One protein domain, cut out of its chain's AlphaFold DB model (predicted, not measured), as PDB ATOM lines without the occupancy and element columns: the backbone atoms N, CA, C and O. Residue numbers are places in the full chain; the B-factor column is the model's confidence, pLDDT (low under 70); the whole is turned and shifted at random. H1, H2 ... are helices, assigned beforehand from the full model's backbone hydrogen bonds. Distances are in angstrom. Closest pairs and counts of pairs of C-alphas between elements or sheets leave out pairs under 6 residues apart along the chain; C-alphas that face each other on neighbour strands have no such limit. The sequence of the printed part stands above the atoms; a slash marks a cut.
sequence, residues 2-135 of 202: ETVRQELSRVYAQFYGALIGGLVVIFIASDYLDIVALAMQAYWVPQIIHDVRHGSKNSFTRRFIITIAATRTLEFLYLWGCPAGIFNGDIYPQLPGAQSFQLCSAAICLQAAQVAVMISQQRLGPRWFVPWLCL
ATOM      1  N   GLU A   2     -56.220 -65.320   1.932       90.00
ATOM      2  CA  GLU A   2     -56.177 -63.854   2.115       90.00
ATOM      3  C   GLU A   2     -54.762 -63.260   2.040       90.00
ATOM      4  O   GLU A   2     -54.551 -62.260   1.360       90.00
ATOM      5  N   THR A   3     -53.778 -63.928   2.644       88.06
ATOM      6  CA  THR A   3     -52.354 -63.548   2.577       88.06
ATOM      7  C   THR A   3     -51.827 -63.523   1.141       88.06
ATOM      8  O   THR A   3     -51.225 -62.548   0.705       88.06
ATOM      9  N   VAL A   4     -52.133 -64.565   0.364       90.06
ATOM     10  CA  VAL A   4     -51.775 -64.661  -1.062       90.06
ATOM     11  C   VAL A   4     -52.416 -63.528  -1.871       90.06
ATOM     12  O   VAL A   4     -51.760 -62.924  -2.714       90.06
ATOM     13  N   ARG A   5     -53.679 -63.186  -1.588       91.62
ATOM     14  CA  ARG A   5     -54.384 -62.073  -2.239       91.62
ATOM     15  C   ARG A   5     -53.749 -60.712  -1.917       91.62
ATOM     16  O   ARG A   5     -53.680 -59.863  -2.804       91.62
ATOM     17  N   GLN A   6     -53.276 -60.500  -0.689       90.88
ATOM     18  CA  GLN A   6     -52.600 -59.262  -0.283       90.88
ATOM     19  C   GLN A   6     -51.249 -59.089  -0.985       90.88
ATOM     20  O   GLN A   6     -51.005 -58.035  -1.573       90.88
ATOM     21  N   GLU A   7     -50.411 -60.125  -1.005       93.38
ATOM     22  CA  GLU A   7     -49.113 -60.064  -1.690       93.38
ATOM     23  C   GLU A   7     -49.281 -59.851  -3.199       93.38
ATOM     24  O   GLU A   7     -48.615 -59.002  -3.791       93.38
ATOM     25  N   LEU A   8     -50.257 -60.525  -3.815       94.00
ATOM     26  CA  LEU A   8     -50.572 -60.334  -5.229       94.00
ATOM     27  C   LEU A   8     -51.034 -58.893  -5.524       94.00
ATOM     28  O   LEU A   8     -50.589 -58.284  -6.495       94.00
ATOM     29  N   SER A   9     -51.874 -58.312  -4.660       93.06
ATOM     30  CA  SER A   9     -52.322 -56.920  -4.808       93.06
ATOM     31  C   SER A   9     -51.177 -55.908  -4.691       93.06
ATOM     32  O   SER A   9     -51.161 -54.918  -5.422       93.06
ATOM     33  N   ARG A  10     -50.181 -56.177  -3.833       93.56
ATOM     34  CA  ARG A  10     -48.988 -55.335  -3.676       93.56
ATOM     35  C   ARG A  10     -48.110 -55.379  -4.926       93.56
ATOM     36  O   ARG A  10     -47.701 -54.322  -5.403       93.56
ATOM     37  N   VAL A  11     -47.869 -56.568  -5.478       94.75
ATOM     38  CA  VAL A  11     -47.093 -56.738  -6.720       94.75
ATOM     39  C   VAL A  11     -47.784 -56.041  -7.891       94.75
ATOM     40  O   VAL A  11     -47.135 -55.304  -8.633       94.75
ATOM     41  N   TYR A  12     -49.106 -56.191  -8.030       94.88
ATOM     42  CA  TYR A  12     -49.850 -55.485  -9.074       94.88
ATOM     43  C   TYR A  12     -49.822 -53.968  -8.891       94.88
ATOM     44  O   TYR A  12     -49.604 -53.252  -9.864       94.88
ATOM     45  N   ALA A  13     -49.979 -53.461  -7.668       94.94
ATOM     46  CA  ALA A  13     -49.897 -52.026  -7.407       94.94
ATOM     47  C   ALA A  13     -48.518 -51.449  -7.770       94.94
ATOM     48  O   ALA A  13     -48.443 -50.383  -8.375       94.94
ATOM     49  N   GLN A  14     -47.431 -52.164  -7.463       95.19
ATOM     50  CA  GLN A  14     -46.075 -51.767  -7.855       95.19
ATOM     51  C   GLN A  14     -45.891 -51.793  -9.373       95.19
ATOM     52  O   GLN A  14     -45.366 -50.838  -9.941       95.19
ATOM     53  N   PHE A  15     -46.351 -52.857 -10.033       96.94
ATOM     54  CA  PHE A  15     -46.256 -52.998 -11.482       96.94
ATOM     55  C   PHE A  15     -47.038 -51.901 -12.216       96.94
ATOM     56  O   PHE A  15     -46.474 -51.192 -13.048       96.94
ATOM     57  N   TYR A  16     -48.318 -51.712 -11.883       96.06
ATOM     58  CA  TYR A  16     -49.149 -50.684 -12.508       96.06
ATOM     59  C   TYR A  16     -48.696 -49.273 -12.133       96.06
ATOM     60  O   TYR A  16     -48.714 -48.392 -12.986       96.06
ATOM     61  N   GLY A  17     -48.229 -49.058 -10.900       96.19
ATOM     62  CA  GLY A  17     -47.633 -47.790 -10.482       96.19
ATOM     63  C   GLY A  17     -46.380 -47.447 -11.288       96.19
ATOM     64  O   GLY A  17     -46.253 -46.323 -11.769       96.19
ATOM     65  N   ALA A  18     -45.490 -48.420 -11.507       95.69
ATOM     66  CA  ALA A  18     -44.304 -48.244 -12.340       95.69
ATOM     67  C   ALA A  18     -44.660 -48.010 -13.816       95.69
ATOM     68  O   ALA A  18     -44.060 -47.151 -14.456       95.69
ATOM     69  N   LEU A  19     -45.653 -48.726 -14.351       96.19
ATOM     70  CA  LEU A  19     -46.102 -48.568 -15.733       96.19
ATOM     71  C   LEU A  19     -46.744 -47.196 -15.975       96.19
ATOM     72  O   LEU A  19     -46.363 -46.504 -16.915       96.19
ATOM     73  N   ILE A  20     -47.670 -46.770 -15.113       95.94
ATOM     74  CA  ILE A  20     -48.308 -45.449 -15.204       95.94
ATOM     75  C   ILE A  20     -47.265 -44.350 -14.996       95.94
ATOM     76  O   ILE A  20     -47.227 -43.396 -15.768       95.94
ATOM     77  N   GLY A  21     -46.380 -44.508 -14.007       95.19
ATOM     78  CA  GLY A  21     -45.263 -43.592 -13.794       95.19
ATOM     79  C   GLY A  21     -44.373 -43.476 -15.033       95.19
ATOM     80  O   GLY A  21     -44.071 -42.368 -15.465       95.19
ATOM     81  N   GLY A  22     -44.026 -44.601 -15.660       91.56
ATOM     82  CA  GLY A  22     -43.260 -44.638 -16.905       91.56
ATOM     83  C   GLY A  22     -43.972 -43.943 -18.066       91.56
ATOM     84  O   GLY A  22     -43.352 -43.150 -18.766       91.56
ATOM     85  N   LEU A  23     -45.276 -44.169 -18.239       91.44
ATOM     86  CA  LEU A  23     -46.073 -43.503 -19.275       91.44
ATOM     87  C   LEU A  23     -46.158 -41.989 -19.059       91.44
ATOM     88  O   LEU A  23     -46.016 -41.238 -20.019       91.44
ATOM     89  N   VAL A  24     -46.333 -41.533 -17.815       91.31
ATOM     90  CA  VAL A  24     -46.321 -40.101 -17.476       91.31
ATOM     91  C   VAL A  24     -44.951 -39.490 -17.762       91.31
ATOM     92  O   VAL A  24     -44.877 -38.413 -18.343       91.31
ATOM     93  N   VAL A  25     -43.863 -40.184 -17.416       88.38
ATOM     94  CA  VAL A  25     -42.502 -39.729 -17.732       88.38
ATOM     95  C   VAL A  25     -42.286 -39.643 -19.242       88.38
ATOM     96  O   VAL A  25     -41.751 -38.640 -19.699       88.38
ATOM     97  N   ILE A  26     -42.720 -40.639 -20.020       85.19
ATOM     98  CA  ILE A  26     -42.622 -40.622 -21.489       85.19
ATOM     99  C   ILE A  26     -43.442 -39.470 -22.074       85.19
ATOM    100  O   ILE A  26     -42.954 -38.775 -22.956       85.19
ATOM    101  N   PHE A  27     -44.652 -39.239 -21.564       85.25
ATOM    102  CA  PHE A  27     -45.522 -38.151 -22.007       85.25
ATOM    103  C   PHE A  27     -44.905 -36.775 -21.725       85.25
ATOM    104  O   PHE A  27     -44.804 -35.940 -22.619       85.25
ATOM    105  N   ILE A  28     -44.396 -36.555 -20.511       85.19
ATOM    106  CA  ILE A  28     -43.694 -35.310 -20.173       85.19
ATOM    107  C   ILE A  28     -42.427 -35.176 -21.025       85.19
ATOM    108  O   ILE A  28     -42.153 -34.114 -21.571       85.19
ATOM    109  N   ALA A  29     -41.650 -36.250 -21.177       81.81
ATOM    110  CA  ALA A  29     -40.428 -36.235 -21.968       81.81
ATOM    111  C   ALA A  29     -40.689 -36.006 -23.463       81.81
ATOM    112  O   ALA A  29     -39.827 -35.429 -24.123       81.81
ATOM    113  N   SER A  30     -41.850 -36.409 -23.999       80.00
ATOM    114  CA  SER A  30     -42.188 -36.169 -25.404       80.00
ATOM    115  C   SER A  30     -42.309 -34.685 -25.740       80.00
ATOM    116  O   SER A  30     -41.875 -34.291 -26.819       80.00
ATOM    117  N   ASP A  31     -42.765 -33.848 -24.801       81.69
ATOM    118  CA  ASP A  31     -42.813 -32.390 -24.986       81.69
ATOM    119  C   ASP A  31     -41.411 -31.751 -24.992       81.69
ATOM    120  O   ASP A  31     -41.196 -30.696 -25.588       81.69
ATOM    121  N   TYR A  32     -40.434 -32.397 -24.348       85.31
ATOM    122  CA  TYR A  32     -39.047 -31.924 -24.244       85.31
ATOM    123  C   TYR A  32     -38.069 -32.700 -25.133       85.31
ATOM    124  O   TYR A  32     -36.852 -32.535 -24.995       85.31
ATOM    125  N   LEU A  33     -38.572 -33.538 -26.041       83.12
ATOM    126  CA  LEU A  33     -37.764 -34.473 -26.823       83.12
ATOM    127  C   LEU A  33     -36.680 -33.750 -27.635       83.12
ATOM    128  O   LEU A  33     -35.543 -34.212 -27.671       83.12
ATOM    129  N   ASP A  34     -36.982 -32.571 -28.179       83.88
ATOM    130  CA  ASP A  34     -36.027 -31.732 -28.915       83.88
ATOM    131  C   ASP A  34     -34.856 -31.245 -28.056       83.88
ATOM    132  O   ASP A  34     -33.696 -31.286 -28.472       83.88
ATOM    133  N   ILE A  35     -35.151 -30.798 -26.832       85.69
ATOM    134  CA  ILE A  35     -34.137 -30.320 -25.885       85.69
ATOM    135  C   ILE A  35     -33.274 -31.492 -25.426       85.69
ATOM    136  O   ILE A  35     -32.050 -31.366 -25.361       85.69
ATOM    137  N   VAL A  36     -33.894 -32.640 -25.139       86.88
ATOM    138  CA  VAL A  36     -33.181 -33.865 -24.766       86.88
ATOM    139  C   VAL A  36     -32.272 -34.317 -25.908       86.88
ATOM    140  O   VAL A  36     -31.093 -34.574 -25.673       86.88
ATOM    141  N   ALA A  37     -32.766 -34.340 -27.146       86.81
ATOM    142  CA  ALA A  37     -31.990 -34.735 -28.317       86.81
ATOM    143  C   ALA A  37     -30.801 -33.787 -28.564       86.81
ATOM    144  O   ALA A  37     -29.681 -34.245 -28.799       86.81
ATOM    145  N   LEU A  38     -30.997 -32.471 -28.419       89.44
ATOM    146  CA  LEU A  38     -29.914 -31.489 -28.513       89.44
ATOM    147  C   LEU A  38     -28.888 -31.652 -27.378       89.44
ATOM    148  O   LEU A  38     -27.682 -31.574 -27.615       89.44
ATOM    149  N   ALA A  39     -29.340 -31.917 -26.151       91.06
ATOM    150  CA  ALA A  39     -28.461 -32.161 -25.010       91.06
ATOM    151  C   ALA A  39     -27.638 -33.449 -25.181       91.06
ATOM    152  O   ALA A  39     -26.457 -33.474 -24.834       91.06
ATOM    153  N   MET A  40     -28.213 -34.499 -25.773       90.75
ATOM    154  CA  MET A  40     -27.493 -35.736 -26.099       90.75
ATOM    155  C   MET A  40     -26.380 -35.513 -27.129       90.75
ATOM    156  O   MET A  40     -25.361 -36.210 -27.105       90.75
ATOM    157  N   GLN A  41     -26.503 -34.485 -27.971       91.81
ATOM    158  CA  GLN A  41     -25.435 -34.076 -28.878       91.81
ATOM    159  C   GLN A  41     -24.223 -33.493 -28.127       91.81
ATOM    160  O   GLN A  41     -23.157 -33.346 -28.717       91.81
ATOM    161  N   ALA A  42     -24.313 -33.223 -26.817       94.25
ATOM    162  CA  ALA A  42     -23.209 -32.707 -26.013       94.25
ATOM    163  C   ALA A  42     -22.201 -33.783 -25.525       94.25
ATOM    164  O   ALA A  42     -21.451 -33.552 -24.576       94.25
ATOM    165  N   TYR A  43     -22.121 -34.943 -26.177       93.38
ATOM    166  CA  TYR A  43     -21.363 -36.113 -25.705       93.38
ATOM    167  C   TYR A  43     -19.834 -35.933 -25.588       93.38
ATOM    168  O   TYR A  43     -19.190 -36.718 -24.895       93.38
ATOM    169  N   TRP A  44     -19.232 -34.916 -26.218       94.12
ATOM    170  CA  TRP A  44     -17.802 -34.608 -26.044       94.12
ATOM    171  C   TRP A  44     -17.481 -33.828 -24.762       94.12
ATOM    172  O   TRP A  44     -16.318 -33.778 -24.365       94.12
ATOM    173  N   VAL A  45     -18.472 -33.238 -24.079       93.06
ATOM    174  CA  VAL A  45     -18.240 -32.432 -22.862       93.06
ATOM    175  C   VAL A  45     -17.497 -33.212 -21.765       93.06
ATOM    176  O   VAL A  45     -16.514 -32.678 -21.243       93.06
ATOM    177  N   PRO A  46     -17.864 -34.467 -21.429       91.88
ATOM    178  CA  PRO A  46     -17.113 -35.254 -20.452       91.88
ATOM    179  C   PRO A  46     -15.641 -35.451 -20.836       91.88
ATOM    180  O   PRO A  46     -14.775 -35.386 -19.965       91.88
ATOM    181  N   GLN A  47     -15.345 -35.631 -22.129       92.25
ATOM    182  CA  GLN A  47     -13.975 -35.786 -22.619       92.25
ATOM    183  C   GLN A  47     -13.179 -34.481 -22.500       92.25
ATOM    184  O   GLN A  47     -12.060 -34.497 -21.997       92.25
ATOM    185  N   ILE A  48     -13.775 -33.346 -22.879       91.38
ATOM    186  CA  ILE A  48     -13.159 -32.018 -22.722       91.38
ATOM    187  C   ILE A  48     -12.790 -31.784 -21.250       91.38
ATOM    188  O   ILE A  48     -11.686 -31.329 -20.946       91.38
ATOM    189  N   ILE A  49     -13.694 -32.128 -20.323       88.75
ATOM    190  CA  ILE A  49     -13.462 -32.012 -18.874       88.75
ATOM    191  C   ILE A  49     -12.339 -32.950 -18.419       88.75
ATOM    192  O   ILE A  49     -11.486 -32.546 -17.624       88.75
ATOM    193  N   HIS A  50     -12.326 -34.192 -18.907       86.31
ATOM    194  CA  HIS A  50     -11.271 -35.154 -18.604       86.31
ATOM    195  C   HIS A  50      -9.894 -34.622 -19.032       86.31
ATOM    196  O   HIS A  50      -8.957 -34.657 -18.228       86.31
ATOM    197  N   ASP A  51      -9.793 -34.075 -20.246       87.50
ATOM    198  CA  ASP A  51      -8.553 -33.543 -20.820       87.50
ATOM    199  C   ASP A  51      -8.044 -32.322 -20.038       87.50
ATOM    200  O   ASP A  51      -6.850 -32.227 -19.742       87.50
ATOM    201  N   VAL A  52      -8.938 -31.421 -19.608       85.38
ATOM    202  CA  VAL A  52      -8.587 -30.282 -18.736       85.38
ATOM    203  C   VAL A  52      -7.989 -30.762 -17.410       85.38
ATOM    204  O   VAL A  52      -6.940 -30.262 -16.984       85.38
ATOM    205  N   ARG A  53      -8.650 -31.729 -16.755       81.06
ATOM    206  CA  ARG A  53      -8.255 -32.230 -15.430       81.06
ATOM    207  C   ARG A  53      -6.897 -32.925 -15.475       81.06
ATOM    208  O   ARG A  53      -6.018 -32.570 -14.692       81.06
ATOM    209  N   HIS A  54      -6.700 -33.840 -16.422       76.50
ATOM    210  CA  HIS A  54      -5.475 -34.641 -16.512       76.50
ATOM    211  C   HIS A  54      -4.355 -33.959 -17.300       76.50
ATOM    212  O   HIS A  54      -3.211 -34.373 -17.206       76.50
ATOM    213  N   GLY A  55      -4.641 -32.890 -18.050       74.81
ATOM    214  CA  GLY A  55      -3.621 -32.234 -18.868       74.81
ATOM    215  C   GLY A  55      -3.192 -33.058 -20.089       74.81
ATOM    216  O   GLY A  55      -2.132 -32.788 -20.655       74.81
ATOM    217  N   SER A  56      -4.017 -34.014 -20.530       76.69
ATOM    218  CA  SER A  56      -3.750 -34.805 -21.734       76.69
ATOM    219  C   SER A  56      -3.803 -33.926 -22.986       76.69
ATOM    220  O   SER A  56      -4.779 -33.213 -23.225       76.69
ATOM    221  N   LYS A  57      -2.745 -33.968 -23.804       69.12
ATOM    222  CA  LYS A  57      -2.659 -33.223 -25.075       69.12
ATOM    223  C   LYS A  57      -3.157 -34.015 -26.286       69.12
ATOM    224  O   LYS A  57      -3.477 -33.401 -27.295       69.12
ATOM    225  N   ASN A  58      -3.212 -35.346 -26.206       72.94
ATOM    226  CA  ASN A  58      -3.417 -36.227 -27.364       72.94
ATOM    227  C   ASN A  58      -4.366 -37.399 -27.067       72.94
ATOM    228  O   ASN A  58      -4.108 -38.519 -27.497       72.94
ATOM    229  N   SER A  59      -5.473 -37.158 -26.362       77.62
ATOM    230  CA  SER A  59      -6.426 -38.226 -26.014       77.62
ATOM    231  C   SER A  59      -6.989 -38.954 -27.243       77.62
ATOM    232  O   SER A  59      -7.172 -40.166 -27.210       77.62
ATOM    233  N   PHE A  60      -7.212 -38.240 -28.356       85.19
ATOM    234  CA  PHE A  60      -7.699 -38.824 -29.609       85.19
ATOM    235  C   PHE A  60      -7.112 -38.160 -30.857       85.19
ATOM    236  O   PHE A  60      -6.874 -36.952 -30.909       85.19
ATOM    237  N   THR A  61      -6.957 -38.940 -31.927       89.69
ATOM    238  CA  THR A  61      -6.524 -38.435 -33.235       89.69
ATOM    239  C   THR A  61      -7.565 -37.483 -33.835       89.69
ATOM    240  O   THR A  61      -8.758 -37.773 -33.836       89.69
ATOM    241  N   ARG A  62      -7.124 -36.383 -34.464       89.69
ATOM    242  CA  ARG A  62      -8.008 -35.404 -35.142       89.69
ATOM    243  C   ARG A  62      -9.010 -36.035 -36.113       89.69
ATOM    244  O   ARG A  62     -10.165 -35.632 -36.152       89.69
ATOM    245  N   ARG A  63      -8.570 -37.049 -36.869       93.44
ATOM    246  CA  ARG A  63      -9.426 -37.807 -37.796       93.44
ATOM    247  C   ARG A  63     -10.580 -38.488 -37.063       93.44
ATOM    248  O   ARG A  63     -11.712 -38.355 -37.492       93.44
ATOM    249  N   PHE A  64     -10.298 -39.136 -35.933       93.81
ATOM    250  CA  PHE A  64     -11.312 -39.811 -35.122       93.81
ATOM    251  C   PHE A  64     -12.380 -38.833 -34.619       93.81
ATOM    252  O   PHE A  64     -13.568 -39.091 -34.782       93.81
ATOM    253  N   ILE A  65     -11.957 -37.679 -34.090       93.25
ATOM    254  CA  ILE A  65     -12.866 -36.639 -33.582       93.25
ATOM    255  C   ILE A  65     -13.805 -36.150 -34.695       93.25
ATOM    256  O   ILE A  65     -15.020 -36.119 -34.505       93.25
ATOM    257  N   ILE A  66     -13.250 -35.818 -35.868       93.25
ATOM    258  CA  ILE A  66     -14.026 -35.328 -37.018       93.25
ATOM    259  C   ILE A  66     -14.974 -36.411 -37.540       93.25
ATOM    260  O   ILE A  66     -16.140 -36.117 -37.789       93.25
ATOM    261  N   THR A  67     -14.508 -37.655 -37.685       94.69
ATOM    262  CA  THR A  67     -15.342 -38.763 -38.168       94.69
ATOM    263  C   THR A  67     -16.526 -39.009 -37.237       94.69
ATOM    264  O   THR A  67     -17.657 -39.050 -37.706       94.69
ATOM    265  N   ILE A  68     -16.301 -39.101 -35.923       93.94
ATOM    266  CA  ILE A  68     -17.381 -39.329 -34.955       93.94
ATOM    267  C   ILE A  68     -18.369 -38.156 -34.932       93.94
ATOM    268  O   ILE A  68     -19.577 -38.387 -34.955       93.94
ATOM    269  N   ALA A  69     -17.881 -36.909 -34.946       94.44
ATOM    270  CA  ALA A  69     -18.741 -35.727 -35.013       94.44
ATOM    271  C   ALA A  69     -19.592 -35.704 -36.294       94.44
ATOM    272  O   ALA A  69     -20.797 -35.462 -36.226       94.44
ATOM    273  N   ALA A  70     -19.000 -36.015 -37.450       93.81
ATOM    274  CA  ALA A  70     -19.706 -36.058 -38.728       93.81
ATOM    275  C   ALA A  70     -20.773 -37.160 -38.759       93.81
ATOM    276  O   ALA A  70     -21.924 -36.885 -39.091       93.81
ATOM    277  N   THR A  71     -20.421 -38.389 -38.366       94.25
ATOM    278  CA  THR A  71     -21.356 -39.523 -38.369       94.25
ATOM    279  C   THR A  71     -22.544 -39.277 -37.439       94.25
ATOM    280  O   THR A  71     -23.679 -39.521 -37.833       94.25
ATOM    281  N   ARG A  72     -22.314 -38.743 -36.231       92.75
ATOM    282  CA  ARG A  72     -23.397 -38.474 -35.269       92.75
ATOM    283  C   ARG A  72     -24.263 -37.284 -35.660       92.75
ATOM    284  O   ARG A  72     -25.473 -37.328 -35.485       92.75
ATOM    285  N   THR A  73     -23.665 -36.243 -36.236       91.88
ATOM    286  CA  THR A  73     -24.442 -35.109 -36.752       91.88
ATOM    287  C   THR A  73     -25.311 -35.538 -37.934       91.88
ATOM    288  O   THR A  73     -26.456 -35.112 -38.025       91.88
ATOM    289  N   LEU A  74     -24.813 -36.414 -38.814       92.31
ATOM    290  CA  LEU A  74     -25.586 -36.930 -39.947       92.31
ATOM    291  C   LEU A  74     -26.842 -37.689 -39.494       92.31
ATOM    292  O   LEU A  74     -27.912 -37.469 -40.054       92.31
ATOM    293  N   GLU A  75     -26.718 -38.541 -38.474       89.69
ATOM    294  CA  GLU A  75     -27.852 -39.259 -37.876       89.69
ATOM    295  C   GLU A  75     -28.919 -38.287 -37.348       89.69
ATOM    296  O   GLU A  75     -30.095 -38.405 -37.691       89.69
ATOM    297  N   PHE A  76     -28.503 -37.267 -36.593       90.06
ATOM    298  CA  PHE A  76     -29.408 -36.237 -36.081       90.06
ATOM    299  C   PHE A  76     -30.093 -35.451 -37.213       90.06
ATOM    300  O   PHE A  76     -31.304 -35.235 -37.198       90.06
ATOM    301  N   LEU A  77     -29.337 -35.049 -38.239       89.50
ATOM    302  CA  LEU A  77     -29.883 -34.326 -39.391       89.50
ATOM    303  C   LEU A  77     -30.857 -35.176 -40.211       89.50
ATOM    304  O   LEU A  77     -31.810 -34.633 -40.764       89.50
ATOM    305  N   TYR A  78     -30.656 -36.491 -40.279       86.69
ATOM    306  CA  TYR A  78     -31.599 -37.389 -40.938       86.69
ATOM    307  C   TYR A  78     -32.947 -37.426 -40.204       86.69
ATOM    308  O   TYR A  78     -33.988 -37.303 -40.844       86.69
ATOM    309  N   LEU A  79     -32.928 -37.536 -38.872       84.56
ATOM    310  CA  LEU A  79     -34.143 -37.652 -38.060       84.56
ATOM    311  C   LEU A  79     -34.932 -36.335 -37.954       84.56
ATOM    312  O   LEU A  79     -36.152 -36.342 -38.116       84.56
ATOM    313  N   TRP A  80     -34.252 -35.205 -37.728       85.19
ATOM    314  CA  TRP A  80     -34.912 -33.904 -37.525       85.19
ATOM    315  C   TRP A  80     -34.916 -32.995 -38.754       85.19
ATOM    316  O   TRP A  80     -35.725 -32.075 -38.810       85.19
ATOM    317  N   GLY A  81     -34.043 -33.208 -39.737       84.06
ATOM    318  CA  GLY A  81     -33.918 -32.330 -40.906       84.06
ATOM    319  C   GLY A  81     -34.571 -32.870 -42.178       84.06
ATOM    320  O   GLY A  81     -34.998 -32.080 -43.019       84.06
ATOM    321  N   CYS A  82     -34.658 -34.194 -42.349       81.44
ATOM    322  CA  CYS A  82     -35.198 -34.778 -43.573       81.44
ATOM    323  C   CYS A  82     -36.737 -34.825 -43.537       81.44
ATOM    324  O   CYS A  82     -37.308 -35.508 -42.680       81.44
ATOM    325  N   PRO A  83     -37.429 -34.160 -44.483       73.44
ATOM    326  CA  PRO A  83     -38.887 -34.148 -44.506       73.44
ATOM    327  C   PRO A  83     -39.507 -35.484 -44.936       73.44
ATOM    328  O   PRO A  83     -40.660 -35.730 -44.611       73.44
ATOM    329  N   ALA A  84     -38.750 -36.342 -45.629       72.25
ATOM    330  CA  ALA A  84     -39.197 -37.633 -46.163       72.25
ATOM    331  C   ALA A  84     -38.447 -38.819 -45.519       72.25
ATOM    332  O   ALA A  84     -37.982 -39.732 -46.201       72.25
ATOM    333  N   GLY A  85     -38.254 -38.771 -44.199       69.69
ATOM    334  CA  GLY A  85     -37.617 -39.851 -43.442       69.69
ATOM    335  C   GLY A  85     -38.577 -41.005 -43.136       69.69
ATOM    336  O   GLY A  85     -39.783 -40.805 -43.038       69.69
ATOM    337  N   ILE A  86     -38.038 -42.206 -42.890       72.38
ATOM    338  CA  ILE A  86     -38.823 -43.397 -42.484       72.38
ATOM    339  C   ILE A  86     -39.688 -43.116 -41.237       72.38
ATOM    340  O   ILE A  86     -40.774 -43.674 -41.097       72.38
ATOM    341  N   PHE A  87     -39.212 -42.234 -40.353       66.88
ATOM    342  CA  PHE A  87     -39.873 -41.844 -39.103       66.88
ATOM    343  C   PHE A  87     -40.739 -40.575 -39.211       66.88
ATOM    344  O   PHE A  87     -41.340 -40.177 -38.225       66.88
ATOM    345  N   ASN A  88     -40.808 -39.948 -40.391       65.19
ATOM    346  CA  ASN A  88     -41.648 -38.781 -40.689       65.19
ATOM    347  C   ASN A  88     -42.511 -39.089 -41.926       65.19
ATOM    348  O   ASN A  88     -42.458 -38.382 -42.930       65.19
ATOM    349  N   GLY A  89     -43.245 -40.201 -41.883       65.25
ATOM    350  CA  GLY A  89     -44.074 -40.687 -42.988       65.25
ATOM    351  C   GLY A  89     -45.345 -41.357 -42.475       65.25
ATOM    352  O   GLY A  89     -45.569 -41.425 -41.275       65.25
ATOM    353  N   ASP A  90     -46.169 -41.899 -43.368       63.66
ATOM    354  CA  ASP A  90     -47.540 -42.342 -43.047       63.66
ATOM    355  C   ASP A  90     -47.647 -43.425 -41.949       63.66
ATOM    356  O   ASP A  90     -48.715 -43.623 -41.369       63.66
ATOM    357  N   ILE A  91     -46.551 -44.138 -41.661       73.19
ATOM    358  CA  ILE A  91     -46.495 -45.244 -40.691       73.19
ATOM    359  C   ILE A  91     -46.229 -44.751 -39.257       73.19
ATOM    360  O   ILE A  91     -46.727 -45.359 -38.309       73.19
ATOM    361  N   TYR A  92     -45.460 -43.671 -39.079       69.69
ATOM    362  CA  TYR A  92     -45.077 -43.152 -37.761       69.69
ATOM    363  C   TYR A  92     -45.426 -41.668 -37.645       69.69
ATOM    364  O   TYR A  92     -45.123 -40.904 -38.560       69.69
ATOM    365  N   PRO A  93     -46.034 -41.229 -36.527       68.62
ATOM    366  CA  PRO A  93     -46.345 -39.821 -36.340       68.62
ATOM    367  C   PRO A  93     -45.064 -38.985 -36.382       68.62
ATOM    368  O   PRO A  93     -44.034 -39.383 -35.835       68.62
ATOM    369  N   GLN A  94     -45.157 -37.820 -37.024       70.81
ATOM    370  CA  GLN A  94     -44.066 -36.855 -37.107       70.81
ATOM    371  C   GLN A  94     -43.548 -36.529 -35.701       70.81
ATOM    372  O   GLN A  94     -44.338 -36.226 -34.802       70.81
ATOM    373  N   LEU A  95     -42.228 -36.591 -35.510       74.25
ATOM    374  CA  LEU A  95     -41.639 -36.244 -34.219       74.25
ATOM    375  C   LEU A  95     -41.913 -34.762 -33.896       74.25
ATOM    376  O   LEU A  95     -41.863 -33.921 -34.804       74.25
ATOM    377  N   PRO A  96     -42.171 -34.412 -32.620       69.44
ATOM    378  CA  PRO A  96     -42.215 -33.013 -32.204       69.44
ATOM    379  C   PRO A  96     -40.898 -32.339 -32.619       69.44
ATOM    380  O   PRO A  96     -39.841 -32.945 -32.489       69.44
ATOM    381  N   GLY A  97     -40.980 -31.156 -33.237       68.94
ATOM    382  CA  GLY A  97     -39.804 -30.419 -33.724       68.94
ATOM    383  C   GLY A  97     -39.173 -30.915 -35.032       68.94
ATOM    384  O   GLY A  97     -38.190 -30.322 -35.493       68.94
ATOM    385  N   ALA A  98     -39.715 -31.955 -35.677       71.25
ATOM    386  CA  ALA A  98     -39.216 -32.417 -36.971       71.25
ATOM    387  C   ALA A  98     -39.333 -31.326 -38.052       71.25
ATOM    388  O   ALA A  98     -40.311 -30.584 -38.113       71.25
ATOM    389  N   GLN A  99     -38.331 -31.267 -38.932       76.12
ATOM    390  CA  GLN A  99     -38.115 -30.247 -39.970       76.12
ATOM    391  C   GLN A  99     -37.767 -28.848 -39.424       76.12
ATOM    392  O   GLN A  99     -37.804 -27.856 -40.157       76.12
ATOM    393  N   SER A 100     -37.372 -28.744 -38.150       82.19
ATOM    394  CA  SER A 100     -36.904 -27.482 -37.577       82.19
ATOM    395  C   SER A 100     -35.475 -27.157 -38.016       82.19
ATOM    396  O   SER A 100     -34.490 -27.707 -37.516       82.19
ATOM    397  N   PHE A 101     -35.348 -26.165 -38.899       86.56
ATOM    398  CA  PHE A 101     -34.050 -25.596 -39.271       86.56
ATOM    399  C   PHE A 101     -33.268 -25.071 -38.053       86.56
ATOM    400  O   PHE A 101     -32.039 -25.159 -38.005       86.56
ATOM    401  N   GLN A 102     -33.970 -24.549 -37.044       89.06
ATOM    402  CA  GLN A 102     -33.352 -24.019 -35.829       89.06
ATOM    403  C   GLN A 102     -32.664 -25.121 -35.015       89.06
ATOM    404  O   GLN A 102     -31.529 -24.934 -34.586       89.06
ATOM    405  N   LEU A 103     -33.295 -26.289 -34.861       89.00
ATOM    406  CA  LEU A 103     -32.700 -27.411 -34.128       89.00
ATOM    407  C   LEU A 103     -31.496 -27.995 -34.873       89.00
ATOM    408  O   LEU A 103     -30.441 -28.204 -34.277       89.00
ATOM    409  N   CYS A 104     -31.617 -28.195 -36.187       91.06
ATOM    410  CA  CYS A 104     -30.516 -28.701 -37.005       91.06
ATOM    411  C   CYS A 104     -29.311 -27.750 -37.004       91.06
ATOM    412  O   CYS A 104     -28.174 -28.189 -36.826       91.06
ATOM    413  N   SER A 105     -29.545 -26.444 -37.165       91.81
ATOM    414  CA  SER A 105     -28.467 -25.450 -37.108       91.81
ATOM    415  C   SER A 105     -27.840 -25.364 -35.713       91.81
ATOM    416  O   SER A 105     -26.615 -25.333 -35.611       91.81
ATOM    417  N   ALA A 106     -28.634 -25.423 -34.638       93.38
ATOM    418  CA  ALA A 106     -28.123 -25.471 -33.269       93.38
ATOM    419  C   ALA A 106     -27.242 -26.709 -33.014       93.38
ATOM    420  O   ALA A 106     -26.158 -26.573 -32.446       93.38
ATOM    421  N   ALA A 107     -27.653 -27.893 -33.479       93.25
ATOM    422  CA  ALA A 107     -26.880 -29.129 -33.341       93.25
ATOM    423  C   ALA A 107     -25.541 -29.068 -34.098       93.25
ATOM    424  O   ALA A 107     -24.500 -29.428 -33.539       93.25
ATOM    425  N   ILE A 108     -25.542 -28.551 -35.334       94.56
ATOM    426  CA  ILE A 108     -24.318 -28.336 -36.122       94.56
ATOM    427  C   ILE A 108     -23.388 -27.345 -35.411       94.56
ATOM    428  O   ILE A 108     -22.198 -27.622 -35.264       94.56
ATOM    429  N   CYS A 109     -23.915 -26.211 -34.942       95.75
ATOM    430  CA  CYS A 109     -23.136 -25.202 -34.224       95.75
ATOM    431  C   CYS A 109     -22.533 -25.760 -32.928       95.75
ATOM    432  O   CYS A 109     -21.355 -25.531 -32.655       95.75
ATOM    433  N   LEU A 110     -23.308 -26.530 -32.158       95.25
ATOM    434  CA  LEU A 110     -22.836 -27.180 -30.937       95.25
ATOM    435  C   LEU A 110     -21.688 -28.149 -31.237       95.25
ATOM    436  O   LEU A 110     -20.654 -28.106 -30.571       95.25
ATOM    437  N   GLN A 111     -21.826 -28.979 -32.270       95.31
ATOM    438  CA  GLN A 111     -20.779 -29.916 -32.676       95.31
ATOM    439  C   GLN A 111     -19.528 -29.220 -33.199       95.31
ATOM    440  O   GLN A 111     -18.415 -29.575 -32.807       95.31
ATOM    441  N   ALA A 112     -19.693 -28.185 -34.022       95.56
ATOM    442  CA  ALA A 112     -18.581 -27.374 -34.493       95.56
ATOM    443  C   ALA A 112     -17.826 -26.736 -33.316       95.56
ATOM    444  O   ALA A 112     -16.596 -26.791 -33.281       95.56
ATOM    445  N   ALA A 113     -18.544 -26.205 -32.321       95.50
ATOM    446  CA  ALA A 113     -17.948 -25.646 -31.113       95.50
ATOM    447  C   ALA A 113     -17.173 -26.703 -30.307       95.50
ATOM    448  O   ALA A 113     -16.028 -26.462 -29.927       95.50
ATOM    449  N   GLN A 114     -17.738 -27.896 -30.095       95.56
ATOM    450  CA  GLN A 114     -17.062 -28.982 -29.375       95.56
ATOM    451  C   GLN A 114     -15.785 -29.450 -30.072       95.56
ATOM    452  O   GLN A 114     -14.732 -29.563 -29.440       95.56
ATOM    453  N   VAL A 115     -15.850 -29.680 -31.384       94.94
ATOM    454  CA  VAL A 115     -14.688 -30.078 -32.185       94.94
ATOM    455  C   VAL A 115     -13.635 -28.969 -32.194       94.94
ATOM    456  O   VAL A 115     -12.446 -29.256 -32.056       94.94
ATOM    457  N   ALA A 116     -14.045 -27.701 -32.290       94.44
ATOM    458  CA  ALA A 116     -13.134 -26.564 -32.222       94.44
ATOM    459  C   ALA A 116     -12.425 -26.480 -30.864       94.44
ATOM    460  O   ALA A 116     -11.212 -26.267 -30.838       94.44
ATOM    461  N   VAL A 117     -13.132 -26.704 -29.749       93.38
ATOM    462  CA  VAL A 117     -12.529 -26.758 -28.406       93.38
ATOM    463  C   VAL A 117     -11.514 -27.896 -28.323       93.38
ATOM    464  O   VAL A 117     -10.367 -27.641 -27.964       93.38
ATOM    465  N   MET A 118     -11.881 -29.108 -28.744       92.19
ATOM    466  CA  MET A 118     -10.986 -30.273 -28.732       92.19
ATOM    467  C   MET A 118      -9.727 -30.047 -29.588       92.19
ATOM    468  O   MET A 118      -8.608 -30.314 -29.154       92.19
ATOM    469  N   ILE A 119      -9.868 -29.497 -30.798       91.44
ATOM    470  CA  ILE A 119      -8.720 -29.176 -31.665       91.44
ATOM    471  C   ILE A 119      -7.868 -28.053 -31.056       91.44
ATOM    472  O   ILE A 119      -6.638 -28.098 -31.136       91.44
ATOM    473  N   SER A 120      -8.498 -27.057 -30.434       90.50
ATOM    474  CA  SER A 120      -7.793 -25.968 -29.750       90.50
ATOM    475  C   SER A 120      -6.997 -26.488 -28.553       90.50
ATOM    476  O   SER A 120      -5.838 -26.112 -28.400       90.50
ATOM    477  N   GLN A 121      -7.555 -27.418 -27.771       90.75
ATOM    478  CA  GLN A 121      -6.855 -28.100 -26.677       90.75
ATOM    479  C   GLN A 121      -5.606 -28.852 -27.162       90.75
ATOM    480  O   GLN A 121      -4.580 -28.830 -26.483       90.75
ATOM    481  N   GLN A 122      -5.637 -29.436 -28.364       88.25
ATOM    482  CA  GLN A 122      -4.466 -30.105 -28.949       88.25
ATOM    483  C   GLN A 122      -3.378 -29.128 -29.415       88.25
ATOM    484  O   GLN A 122      -2.194 -29.451 -29.356       88.25
ATOM    485  N   ARG A 123      -3.755 -27.936 -29.899       88.12
ATOM    486  CA  ARG A 123      -2.798 -26.943 -30.428       88.12
ATOM    487  C   ARG A 123      -2.209 -26.042 -29.347       88.12
ATOM    488  O   ARG A 123      -1.001 -25.838 -29.318       88.12
ATOM    489  N   LEU A 124      -3.064 -25.486 -28.496       87.69
ATOM    490  CA  LEU A 124      -2.708 -24.484 -27.484       87.69
ATOM    491  C   LEU A 124      -2.459 -25.113 -26.105       87.69
ATOM    492  O   LEU A 124      -1.967 -24.453 -25.193       87.69
ATOM    493  N   GLY A 125      -2.764 -26.403 -25.958       82.56
ATOM    494  CA  GLY A 125      -2.694 -27.142 -24.704       82.56
ATOM    495  C   GLY A 125      -4.060 -27.244 -24.015       82.56
ATOM    496  O   GLY A 125      -4.906 -26.368 -24.168       82.56
ATOM    497  N   PRO A 126      -4.299 -28.289 -23.212       81.12
ATOM    498  CA  PRO A 126      -5.628 -28.637 -22.697       81.12
ATOM    499  C   PRO A 126      -6.248 -27.596 -21.758       81.12
ATOM    500  O   PRO A 126      -7.459 -27.600 -21.554       81.12
ATOM    501  N   ARG A 127      -5.428 -26.699 -21.198       84.69
ATOM    502  CA  ARG A 127      -5.791 -25.731 -20.149       84.69
ATOM    503  C   ARG A 127      -5.796 -24.278 -20.633       84.69
ATOM    504  O   ARG A 127      -5.936 -23.375 -19.820       84.69
ATOM    505  N   TRP A 128      -5.645 -24.046 -21.939       85.31
ATOM    506  CA  TRP A 128      -5.435 -22.704 -22.500       85.31
ATOM    507  C   TRP A 128      -6.578 -21.707 -22.225       85.31
ATOM    508  O   TRP A 128      -6.337 -20.507 -22.188       85.31
ATOM    509  N   PHE A 129      -7.804 -22.196 -22.010       83.94
ATOM    510  CA  PHE A 129      -9.004 -21.384 -21.767       83.94
ATOM    511  C   PHE A 129      -9.498 -21.424 -20.311       83.94
ATOM    512  O   PHE A 129     -10.527 -20.829 -19.995       83.94
ATOM    513  N   VAL A 130      -8.808 -22.150 -19.424       82.12
ATOM    514  CA  VAL A 130      -9.253 -22.366 -18.040       82.12
ATOM    515  C   VAL A 130      -8.454 -21.460 -17.099       82.12
ATOM    516  O   VAL A 130      -7.223 -21.529 -17.105       82.12
ATOM    517  N   PRO A 131      -9.111 -20.632 -16.261       78.25
ATOM    518  CA  PRO A 131      -8.423 -19.844 -15.245       78.25
ATOM    519  C   PRO A 131      -7.643 -20.753 -14.290       78.25
ATOM    520  O   PRO A 131      -8.135 -21.813 -13.894       78.25
ATOM    521  N   TRP A 132      -6.458 -20.317 -13.857       67.06
ATOM    522  CA  TRP A 132      -5.566 -21.095 -12.982       67.06
ATOM    523  C   TRP A 132      -6.233 -21.577 -11.680       67.06
ATOM    524  O   TRP A 132      -5.785 -22.552 -11.089       67.06
ATOM    525  N   LEU A 133      -7.329 -20.934 -11.260       71.31
ATOM    526  CA  LEU A 133      -8.091 -21.255 -10.051       71.31
ATOM    527  C   LEU A 133      -8.833 -22.605 -10.103       71.31
ATOM    528  O   LEU A 133      -9.132 -23.170  -9.057       71.31
ATOM    529  N   CYS A 134      -9.148 -23.119 -11.297       70.56
ATOM    530  CA  CYS A 134      -9.895 -24.375 -11.473       70.56
ATOM    531  C   CYS A 134      -8.993 -25.587 -11.760       70.56
ATOM    532  O   CYS A 134      -9.493 -26.697 -11.956       70.56
ATOM    533  N   LEU A 135      -7.674 -25.385 -11.840       68.44
ATOM    534  CA  LEU A 135      -6.730 -26.457 -12.135       68.44
ATOM    535  C   LEU A 135      -6.372 -27.231 -10.859       68.44
ATOM    536  O   LEU A 135      -6.031 -26.613  -9.848       68.44
TER     537      LEU A 135
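AT A GLANCE: This is residues 2 to 135 of the 202 residues of the protein "FLY1 protein" of Symbiodinium natans (UniProt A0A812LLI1). One long straight helix, H1, sticks out with residues 2 to 29 as an arm from a helical body, in which H4 and H5 form a long hairpin and the short H2 and H3 follow one another along H5. Between H4 and H5 the chain makes a long loop, residues 82 to 100, at one end of the hairpin. The printed part has 134 residues, with five named helices in the order H1 to H5 and no named strand, all helix in class. It is extended, with a radius of gyration of the C-alphas of 21.9 A and spans of 72 by 43 by 24 A.

HOW THE PARTS SIT: H1, residues 2 to 31, and H2, residues 33 to 40, meet only through their tight link. H3, residues 45 to 54, follows H2 after a tight link, and the two are apart. The hub is H5, residues 101 to 124. With residues 103 to 107 alone it touches H2, the same way at a shallow tilt of 9 degrees; the closest C-alphas, of Leu 38 and Ala 107, are 6.2 A apart. With residues 114 to 118 alone H5 only just touches H3, with 3 pairs of C-alphas within 8 A, the closest being those of Ile 48 and Met 118 at 6.6 A. H4, residues 62 to 81, and H5 form a helical hairpin and touch at a shallow tilt of 8 degrees, opposite ways, with the C-alphas of Leu 77 and Cys 104 closest at 6.1 A. Every O i to N i+4 pair is within hydrogen-bond range in H2, H3, H4 and H5; in H1 25 of 26 are.

IN THESE COORDINATES: H1 begins at C-alpha 2, (-56.177, -63.854, 2.115), and is 43.6 A long from first to last C-alpha. H4 is 26.7 A long, and H5, 33.5 A, ends at C-alpha 124, (-2.708, -24.484, -27.484).

THE WHOLE: The C-alphas farthest apart, of Glu 2 and Leu 124, are 72.7 A apart. The printed part has no cut, and the link from H4 to H5 is long. Twelve residues are under pLDDT 70, among them 87 to 90.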